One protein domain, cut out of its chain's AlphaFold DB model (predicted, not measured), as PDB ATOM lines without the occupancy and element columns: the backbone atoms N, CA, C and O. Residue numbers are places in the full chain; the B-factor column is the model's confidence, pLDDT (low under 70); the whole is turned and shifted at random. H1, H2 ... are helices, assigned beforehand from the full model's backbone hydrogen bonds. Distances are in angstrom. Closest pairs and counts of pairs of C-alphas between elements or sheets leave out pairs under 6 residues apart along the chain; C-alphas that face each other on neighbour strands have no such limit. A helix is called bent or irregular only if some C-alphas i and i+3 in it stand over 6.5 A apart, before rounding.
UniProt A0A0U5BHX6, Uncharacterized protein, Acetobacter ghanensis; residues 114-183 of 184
ATOM      1  N   SER A 114     -25.939   0.826  18.961       76.56
ATOM      2  CA  SER A 114     -24.964   0.456  17.926       76.56
ATOM      3  C   SER A 114     -23.688   1.290  18.010       76.56
ATOM      4  O   SER A 114     -22.586   0.747  17.981       76.56
ATOM      5  N   ASP A 115     -23.839   2.600  18.173       79.69
ATOM      6  CA  ASP A 115     -22.733   3.552  18.159       79.69
ATOM      7  C   ASP A 115     -21.944   3.473  19.463       79.69
ATOM      8  O   ASP A 115     -20.714   3.553  19.466       79.69
ATOM      9  N   ALA A 116     -22.643   3.264  20.581       77.00
ATOM     10  CA  ALA A 116     -22.021   2.996  21.870       77.00
ATOM     11  C   ALA A 116     -21.186   1.707  21.830       77.00
ATOM     12  O   ALA A 116     -20.032   1.710  22.256       77.00
ATOM     13  N   LEU A 117     -21.730   0.625  21.263       80.19
ATOM     14  CA  LEU A 117     -21.019  -0.646  21.101       80.19
ATOM     15  C   LEU A 117     -19.815  -0.517  20.161       80.19
ATOM     16  O   LEU A 117     -18.755  -1.061  20.462       80.19
ATOM     17  N   ALA A 118     -19.938   0.234  19.063       88.44
ATOM     18  CA  ALA A 118     -18.827   0.488  18.147       88.44
ATOM     19  C   ALA A 118     -17.677   1.239  18.841       88.44
ATOM     20  O   ALA A 118     -16.517   0.848  18.715       88.44
ATOM     21  N   LYS A 119     -17.998   2.268  19.636       83.88
ATOM     22  CA  LYS A 119     -17.007   3.004  20.436       83.88
ATOM     23  C   LYS A 119     -16.349   2.117  21.492       83.88
ATOM     24  O   LYS A 119     -15.144   2.225  21.698       83.88
ATOM     25  N   LEU A 120     -17.108   1.242  22.155       85.94
ATOM     26  CA  LEU A 120     -16.546   0.286  23.114       85.94
ATOM     27  C   LEU A 120     -15.579  -0.685  22.429       85.94
ATOM     28  O   LEU A 120     -14.458  -0.843  22.899       85.94
ATOM     29  N   ALA A 121     -15.956  -1.238  21.275       90.94
ATOM     30  CA  ALA A 121     -15.100  -2.138  20.508       90.94
ATOM     31  C   ALA A 121     -13.786  -1.470  20.057       90.94
ATOM     32  O   ALA A 121     -12.723  -2.087  20.114       90.94
ATOM     33  N   GLU A 122     -13.836  -0.198  19.648       93.38
ATOM     34  CA  GLU A 122     -12.637   0.586  19.328       93.38
ATOM     35  C   GLU A 122     -11.715   0.729  20.550       93.38
ATOM     36  O   GLU A 122     -10.503   0.528  20.452       93.38
ATOM     37  N   LYS A 123     -12.285   1.042  21.720       89.25
ATOM     38  CA  LYS A 123     -11.517   1.178  22.965       89.25
ATOM     39  C   LYS A 123     -10.933  -0.153  23.427       89.25
ATOM     40  O   LYS A 123      -9.782  -0.173  23.854       89.25
ATOM     41  N   ASP A 124     -11.669  -1.248  23.286       91.88
ATOM     42  CA  ASP A 124     -11.187  -2.589  23.620       91.88
ATOM     43  C   ASP A 124     -10.015  -3.014  22.726       91.88
ATOM     44  O   ASP A 124      -9.038  -3.585  23.216       91.88
ATOM     45  N   ALA A 125     -10.053  -2.676  21.432       94.50
ATOM     46  CA  ALA A 125      -8.941  -2.925  20.516       94.50
ATOM     47  C   ALA A 125      -7.681  -2.132  20.902       94.50
ATOM     48  O   ALA A 125      -6.565  -2.658  20.842       94.50
ATOM     49  N   GLU A 126      -7.845  -0.883  21.341       93.62
ATOM     50  CA  GLU A 126      -6.727  -0.069  21.819       93.62
ATOM     51  C   GLU A 126      -6.165  -0.593  23.147       93.62
ATOM     52  O   GLU A 126      -4.948  -0.700  23.308       93.62
ATOM     53  N   ILE A 127      -7.028  -1.007  24.081       93.31
ATOM     54  CA  ILE A 127      -6.607  -1.653  25.331       93.31
ATOM     55  C   ILE A 127      -5.802  -2.923  25.034       93.31
ATOM     56  O   ILE A 127      -4.773  -3.151  25.671       93.31
ATOM     57  N   ALA A 128      -6.234  -3.736  24.066       94.56
ATOM     58  CA  ALA A 128      -5.505  -4.930  23.653       94.56
ATOM     59  C   ALA A 128      -4.105  -4.585  23.116       94.56
ATOM     60  O   ALA A 128      -3.118  -5.143  23.597       94.56
ATOM     61  N   ARG A 129      -3.992  -3.598  22.216       96.12
ATOM     62  CA  ARG A 129      -2.689  -3.125  21.711       96.12
ATOM     63  C   ARG A 129      -1.767  -2.625  22.814       96.12
ATOM     64  O   ARG A 129      -0.585  -2.958  22.826       96.12
ATOM     65  N   LEU A 130      -2.287  -1.811  23.730       94.06
ATOM     66  CA  LEU A 130      -1.491  -1.260  24.826       94.06
ATOM     67  C   LEU A 130      -1.008  -2.359  25.776       94.06
ATOM     68  O   LEU A 130       0.123  -2.291  26.254       94.06
ATOM     69  N   ARG A 131      -1.825  -3.392  26.016       92.62
ATOM     70  CA  ARG A 131      -1.429  -4.567  26.804       92.62
ATOM     71  C   ARG A 131      -0.303  -5.352  26.135       92.62
ATOM     72  O   ARG A 131       0.682  -5.647  26.803       92.62
ATOM     73  N   GLU A 132      -0.392  -5.615  24.833       94.94
ATOM     74  CA  GLU A 132       0.682  -6.280  24.078       94.94
ATOM     75  C   GLU A 132       1.980  -5.456  24.074       94.94
ATOM     76  O   GLU A 132       3.076  -5.992  24.250       94.94
ATOM     77  N   ALA A 133       1.874  -4.133  23.914       92.88
ATOM     78  CA  ALA A 133       3.025  -3.236  23.959       92.88
ATOM     79  C   ALA A 133       3.690  -3.220  25.346       92.88
ATOM     80  O   ALA A 133       4.920  -3.248  25.437       92.88
ATOM     81  N   LEU A 134       2.892  -3.207  26.420       91.50
ATOM     82  CA  LEU A 134       3.388  -3.317  27.790       91.50
ATOM     83  C   LEU A 134       4.092  -4.653  28.025       91.50
ATOM     84  O   LEU A 134       5.218  -4.654  28.510       91.50
ATOM     85  N   GLU A 135       3.488  -5.769  27.618       93.12
ATOM     86  CA  GLU A 135       4.096  -7.096  27.745       93.12
ATOM     87  C   GLU A 135       5.422  -7.186  26.968       93.12
ATOM     88  O   GLU A 135       6.426  -7.700  27.469       93.12
ATOM     89  N   SER A 136       5.473  -6.626  25.758       92.12
ATOM     90  CA  SER A 136       6.701  -6.543  24.963       92.12
ATOM     91  C   SER A 136       7.797  -5.745  25.678       92.12
ATOM     92  O   SER A 136       8.949  -6.188  25.750       92.12
ATOM     93  N   LEU A 137       7.443  -4.594  26.258       88.25
ATOM     94  CA  LEU A 137       8.359  -3.754  27.030       88.25
ATOM     95  C   LEU A 137       8.843  -4.446  28.306       88.25
ATOM     96  O   LEU A 137      10.033  -4.379  28.619       88.25
ATOM     97  N   GLU A 138       7.960  -5.128  29.029       87.62
ATOM     98  CA  GLU A 138       8.318  -5.896  30.221       87.62
ATOM     99  C   GLU A 138       9.279  -7.034  29.878       87.62
ATOM    100  O   GLU A 138      10.306  -7.194  30.539       87.62
ATOM    101  N   ASN A 139       9.016  -7.769  28.798       86.44
ATOM    102  CA  ASN A 139       9.903  -8.818  28.308       86.44
ATOM    103  C   ASN A 139      11.267  -8.262  27.878       86.44
ATOM    104  O   ASN A 139      12.307  -8.816  28.243       86.44
ATOM    105  N   ALA A 140      11.293  -7.136  27.163       82.31
ATOM    106  CA  ALA A 140      12.532  -6.459  26.794       82.31
ATOM    107  C   ALA A 140      13.322  -6.003  28.033       82.31
ATOM    108  O   ALA A 140      14.535  -6.210  28.108       82.31
ATOM    109  N   ASN A 141      12.646  -5.439  29.035       81.50
ATOM    110  CA  ASN A 141      13.267  -5.009  30.284       81.50
ATOM    111  C   ASN A 141      13.801  -6.196  31.102       81.50
ATOM    112  O   ASN A 141      14.918  -6.139  31.614       81.50
ATOM    113  N   ASN A 142      13.052  -7.297  31.180       77.25
ATOM    114  CA  ASN A 142      13.494  -8.531  31.826       77.25
ATOM    115  C   ASN A 142      14.730  -9.115  31.129       77.25
ATOM    116  O   ASN A 142      15.699  -9.455  31.806       77.25
ATOM    117  N   ASN A 143      14.749  -9.146  29.793       76.88
ATOM    118  CA  ASN A 143      15.907  -9.585  29.011       76.88
ATOM    119  C   ASN A 143      17.132  -8.696  29.255       76.88
ATOM    120  O   ASN A 143      18.222  -9.204  29.518       76.88
ATOM    121  N   LEU A 144      16.961  -7.370  29.241       72.00
ATOM    122  CA  LEU A 144      18.035  -6.426  29.553       72.00
ATOM    123  C   LEU A 144      18.537  -6.593  30.989       72.00
ATOM    124  O   LEU A 144      19.745  -6.601  31.219       72.00
ATOM    125  N   CYS A 145      17.638  -6.764  31.958       67.31
ATOM    126  CA  CYS A 145      18.009  -7.031  33.344       67.31
ATOM    127  C   CYS A 145      18.774  -8.353  33.479       67.31
ATOM    128  O   CYS A 145      19.766  -8.396  34.206       67.31
ATOM    129  N   PHE A 146      18.370  -9.401  32.756       63.31
ATOM    130  CA  PHE A 146      19.044 -10.698  32.748       63.31
ATOM    131  C   PHE A 146      20.455 -10.600  32.153       63.31
ATOM    132  O   PHE A 146      21.418 -11.011  32.801       63.31
ATOM    133  N   MET A 147      20.596  -9.963  30.981       61.25
ATOM    134  CA  MET A 147      21.884  -9.729  30.308       61.25
ATOM    135  C   MET A 147      22.826  -8.840  31.125       61.25
ATOM    136  O   MET A 147      24.033  -9.061  31.151       61.25
ATOM    137  N   ARG A 148      22.282  -7.850  31.838       62.00
ATOM    138  CA  ARG A 148      23.054  -6.957  32.707       62.00
ATOM    139  C   ARG A 148      23.508  -7.668  33.989       62.00
ATOM    140  O   ARG A 148      24.523  -7.272  34.560       62.00
ATOM    141  N   SER A 149      22.795  -8.701  34.444       64.44
ATOM    142  CA  SER A 149      22.946  -9.229  35.804       64.44
ATOM    143  C   SER A 149      24.273  -9.916  36.084       64.44
ATOM    144  O   SER A 149      24.742  -9.775  37.198       64.44
ATOM    145  N   ASN A 150      24.923 -10.603  35.143       64.38
ATOM    146  CA  ASN A 150      26.163 -11.291  35.505       64.38
ATOM    147  C   ASN A 150      27.374 -10.362  35.387       64.38
ATOM    148  O   ASN A 150      28.053 -10.111  36.375       64.38
ATOM    149  N   ASP A 151      27.602  -9.752  34.225       65.38
ATOM    150  CA  ASP A 151      28.801  -8.929  34.014       65.38
ATOM    151  C   ASP A 151      28.781  -7.630  34.825       65.38
ATOM    152  O   ASP A 151      29.809  -7.212  35.358       65.38
ATOM    153  N   THR A 152      27.605  -7.019  34.997       67.56
ATOM    154  CA  THR A 152      27.478  -5.765  35.757       67.56
ATOM    155  C   THR A 152      27.493  -6.016  37.259       67.56
ATOM    156  O   THR A 152      28.085  -5.229  37.987       67.56
ATOM    157  N   TYR A 153      26.902  -7.117  37.742       66.62
ATOM    158  CA  TYR A 153      27.011  -7.500  39.154       66.62
ATOM    159  C   TYR A 153      28.450  -7.874  39.494       66.62
ATOM    160  O   TYR A 153      28.985  -7.394  40.482       66.62
ATOM    161  N   GLN A 154      29.121  -8.652  38.637       68.94
ATOM    162  CA  GLN A 154      30.530  -9.001  38.820       68.94
ATOM    163  C   GLN A 154      31.447  -7.769  38.745       68.94
ATOM    164  O   GLN A 154      32.413  -7.703  39.498       68.94
ATOM    165  N   SER A 155      31.157  -6.781  37.890       73.81
ATOM    166  CA  SER A 155      31.847  -5.476  37.860       73.81
ATOM    167  C   SER A 155      31.601  -4.668  39.136       73.81
ATOM    168  O   SER A 155      32.559  -4.268  39.786       73.81
ATOM    169  N   MET A 156      30.347  -4.494  39.557       70.38
ATOM    170  CA  MET A 156      29.993  -3.731  40.760       70.38
ATOM    171  C   MET A 156      30.501  -4.391  42.050       70.38
ATOM    172  O   MET A 156      30.891  -3.693  42.982       70.38
ATOM    173  N   MET A 157      30.548  -5.725  42.108       70.56
ATOM    174  CA  MET A 157      31.180  -6.468  43.202       70.56
ATOM    175  C   MET A 157      32.702  -6.283  43.206       70.56
ATOM    176  O   MET A 157      33.295  -6.183  44.279       70.56
ATOM    177  N   ARG A 158      33.334  -6.181  42.028       76.44
ATOM    178  CA  ARG A 158      34.768  -5.866  41.886       76.44
ATOM    179  C   ARG A 158      35.091  -4.438  42.335       76.44
ATOM    180  O   ARG A 158      36.136  -4.225  42.940       76.44
ATOM    181  N   ASP A 159      34.167  -3.507  42.104       83.25
ATOM    182  CA  ASP A 159      34.274  -2.091  42.479       83.25
ATOM    183  C   ASP A 159      33.827  -1.810  43.933       83.25
ATOM    184  O   ASP A 159      33.784  -0.661  44.371       83.25
ATOM    185  N   GLY A 160      33.508  -2.855  44.713       80.44
ATOM    186  CA  GLY A 160      33.175  -2.746  46.138       80.44
ATOM    187  C   GLY A 160      31.751  -2.266  46.445       80.44
ATOM    188  O   GLY A 160      31.456  -1.911  47.583       80.44
ATOM    189  N   CYS A 161      30.835  -2.269  45.475       74.62
ATOM    190  CA  CYS A 161      29.461  -1.775  45.627       74.62
ATOM    191  C   CYS A 161      28.463  -2.802  46.215       74.62
ATOM    192  O   CYS A 161      27.253  -2.648  46.036       74.62
ATOM    193  N   GLY A 162      28.933  -3.839  46.918       71.75
ATOM    194  CA  GLY A 162      28.091  -4.937  47.422       71.75
ATOM    195  C   GLY A 162      26.914  -4.482  48.300       71.75
ATOM    196  O   GLY A 162      25.788  -4.941  48.114       71.75
ATOM    197  N   ASP A 163      27.137  -3.501  49.176       76.94
ATOM    198  CA  ASP A 163      26.099  -2.974  50.077       76.94
ATOM    199  C   ASP A 163      24.984  -2.211  49.339       76.94
ATOM    200  O   ASP A 163      23.834  -2.175  49.784       76.94
ATOM    201  N   LEU A 164      25.309  -1.584  48.203       73.31
ATOM    202  CA  LEU A 164      24.338  -0.866  47.371       73.31
ATOM    203  C   LEU A 164      23.476  -1.835  46.558       73.31
ATOM    204  O   LEU A 164      22.284  -1.589  46.379       73.31
ATOM    205  N   LEU A 165      24.061  -2.950  46.115       68.94
ATOM    206  CA  LEU A 165      23.339  -4.015  45.422       68.94
ATOM    207  C   LEU A 165      22.332  -4.707  46.348       68.94
ATOM    208  O   LEU A 165      21.179  -4.871  45.959       68.94
ATOM    209  N   ALA A 166      22.724  -5.011  47.589       75.69
ATOM    210  CA  ALA A 166      21.820  -5.592  48.584       75.69
ATOM    211  C   ALA A 166      20.598  -4.691  48.849       75.69
ATOM    212  O   ALA A 166      19.456  -5.148  48.809       75.69
ATOM    213  N   LYS A 167      20.821  -3.378  49.006       77.81
ATOM    214  CA  LYS A 167      19.737  -2.395  49.185       77.81
ATOM    215  C   LYS A 167      18.810  -2.294  47.972       77.81
ATOM    216  O   LYS A 167      17.606  -2.098  48.138       77.81
ATOM    217  N   LEU A 168      19.351  -2.405  46.757       76.44
ATOM    218  CA  LEU A 168      18.559  -2.364  45.525       76.44
ATOM    219  C   LEU A 168      17.655  -3.599  45.393       76.44
ATOM    220  O   LEU A 168      16.503  -3.474  44.970       76.44
ATOM    221  N   ASP A 169      18.155  -4.776  45.769       76.44
ATOM    222  CA  ASP A 169      17.390  -6.022  45.729       76.44
ATOM    223  C   ASP A 169      16.277  -6.055  46.784       76.44
ATOM    224  O   ASP A 169      15.156  -6.478  46.478       76.44
ATOM    225  N   ASP A 170      16.533  -5.526  47.983       78.31
ATOM    226  CA  ASP A 170      15.509  -5.362  49.020       78.31
ATOM    227  C   ASP A 170      14.400  -4.396  48.571       78.31
ATOM    228  O   ASP A 170      13.212  -4.700  48.701       78.31
ATOM    229  N   ALA A 171      14.769  -3.271  47.947       74.62
ATOM    230  CA  ALA A 171      13.809  -2.307  47.409       74.62
ATOM    231  C   ALA A 171      12.952  -2.902  46.274       74.62
ATOM    232  O   ALA A 171      11.738  -2.694  46.231       74.62
ATOM    233  N   ARG A 172      13.556  -3.691  45.374       77.12
ATOM    234  CA  ARG A 172      12.828  -4.399  44.306       77.12
ATOM    235  C   ARG A 172      11.862  -5.444  44.855       77.12
ATOM    236  O   ARG A 172      10.776  -5.610  44.302       77.12
ATOM    237  N   ARG A 173      12.239  -6.152  45.924       74.81
ATOM    238  CA  ARG A 173      11.363  -7.126  46.587       74.81
ATOM    239  C   ARG A 173      10.164  -6.435  47.231       74.81
ATOM    240  O   ARG A 173       9.040  -6.860  46.994       74.81
ATOM    241  N   ALA A 174      10.394  -5.338  47.951       75.94
ATOM    242  CA  ALA A 174       9.327  -4.550  48.566       75.94
ATOM    243  C   ALA A 174       8.341  -3.986  47.526       75.94
ATOM    244  O   ALA A 174       7.130  -4.076  47.713       75.94
ATOM    245  N   ALA A 175       8.841  -3.473  46.397       71.38
ATOM    246  CA  ALA A 175       7.996  -2.949  45.324       71.38
ATOM    247  C   ALA A 175       7.109  -4.028  44.671       71.38
ATOM    248  O   ALA A 175       5.958  -3.759  44.334       71.38
ATOM    249  N   ARG A 176       7.622  -5.256  44.511       74.38
ATOM    250  CA  ARG A 176       6.848  -6.382  43.959       74.38
ATOM    251  C   ARG A 176       5.745  -6.863  44.898       74.38
ATOM    252  O   ARG A 176       4.687  -7.237  44.411       74.38
ATOM    253  N   GLU A 177       5.982  -6.857  46.207       74.81
ATOM    254  CA  GLU A 177       4.949  -7.216  47.187       74.81
ATOM    255  C   GLU A 177       3.857  -6.139  47.259       74.81
ATOM    256  O   GLU A 177       2.678  -6.463  47.167       74.81
ATOM    257  N   ALA A 178       4.225  -4.853  47.241       73.56
ATOM    258  CA  ALA A 178       3.250  -3.759  47.203       73.56
ATOM    259  C   ALA A 178       2.337  -3.789  45.958       73.56
ATOM    260  O   ALA A 178       1.162  -3.440  46.038       73.56
ATOM    261  N   LEU A 179       2.858  -4.223  44.804       68.38
ATOM    262  CA  LEU A 179       2.068  -4.380  43.576       68.38
ATOM    263  C   LEU A 179       1.107  -5.579  43.617       68.38
ATOM    264  O   LEU A 179       0.079  -5.536  42.949       68.38
ATOM    265  N   LYS A 180       1.409  -6.630  44.391       71.62
ATOM    266  CA  LYS A 180       0.481  -7.755  44.602       71.62
ATOM    267  C   LYS A 180      -0.675  -7.368  45.521       71.62
ATOM    268  O   LYS A 180      -1.803  -7.766  45.258       71.62
ATOM    269  N   ASP A 181      -0.400  -6.563  46.546       61.81
ATOM    270  CA  ASP A 181      -1.412  -6.115  47.507       61.81
ATOM    271  C   ASP A 181      -2.351  -5.036  46.932       61.81
ATOM    272  O   ASP A 181      -3.466  -4.865  47.413       61.81
ATOM    273  N   GLY A 182      -1.932  -4.327  45.876       51.03
ATOM    274  CA  GLY A 182      -2.749  -3.334  45.166       51.03
ATOM    275  C   GLY A 182      -3.682  -3.897  44.083       51.03
ATOM    276  O   GLY A 182      -4.349  -3.115  43.409       51.03
ATOM    277  N   ALA A 183      -3.708  -5.219  43.886       49.44
ATOM    278  CA  ALA A 183      -4.534  -5.906  42.888       49.44
ATOM    279  C   ALA A 183      -5.769  -6.625  43.484       49.44
ATOM    280  O   ALA A 183      -6.394  -7.422  42.780       49.44
TER     281      ALA A 183
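What this domain is: This is residues 114 to 183 of the 184 residues of an uncharacterized protein of Acetobacter ghanensis (UniProt A0A0U5BHX6). A very long helix, H1, bends near its far end, and after a tight turn a shorter helix, H2, folds back, making a narrow, open V whose two long limbs do not meet. H1 makes the length, and the space between its arm H1a and H2 is empty. The printed part has 70 residues with two named helices, H1 then H2, and no named strand; the class is all helix. It is extended, with a radius of gyration of the C-alphas of 19.5 A and spans of 65 by 26 by 10 A.

Where its parts are: By its hydrogen bonds H1, residues 114 to 158, was assigned as one helix, but it is bent: C-alphas 147 and 150 are 6.9 A apart. Arm H1a, residues 114 to 147, begins with C-alpha 114 at (-24.964, 0.456, 17.926) and is 49.5 A long. Arm H1b, residues 150 to 158, is 12.0 A long and ends with C-alpha 158 at (34.768, -5.866, 41.886). H2, residues 162 to 181, is 29.5 A long and ends with C-alpha 181 at (-1.412, -6.115, 47.507).

How they stand to each other: H1a and H1b stand at a steep tilt of 51 degrees. H1b and H2 are close but not clearly touching; their closest C-alphas, of Met 156 and Gly 162, are 7.0 A apart. They run opposite ways at a steep tilt of 47 degrees. H1a and H2 are apart. In H1a, H1b and H2 every O i to N i+4 pair is within hydrogen-bond range.

The domain as a whole: The C-alphas farthest apart, of Ser 114 and Gly 160, are 64.7 A apart. Residues 114 to 152 and 166 to 183 stand free. The link from H1 to H2 is tight, with 3 residues, and the printed part has no cut. The mean pLDDT of the printed part is 78.1; it is under 70 at residues 145 to 154, 165, 179 and 181 to 183.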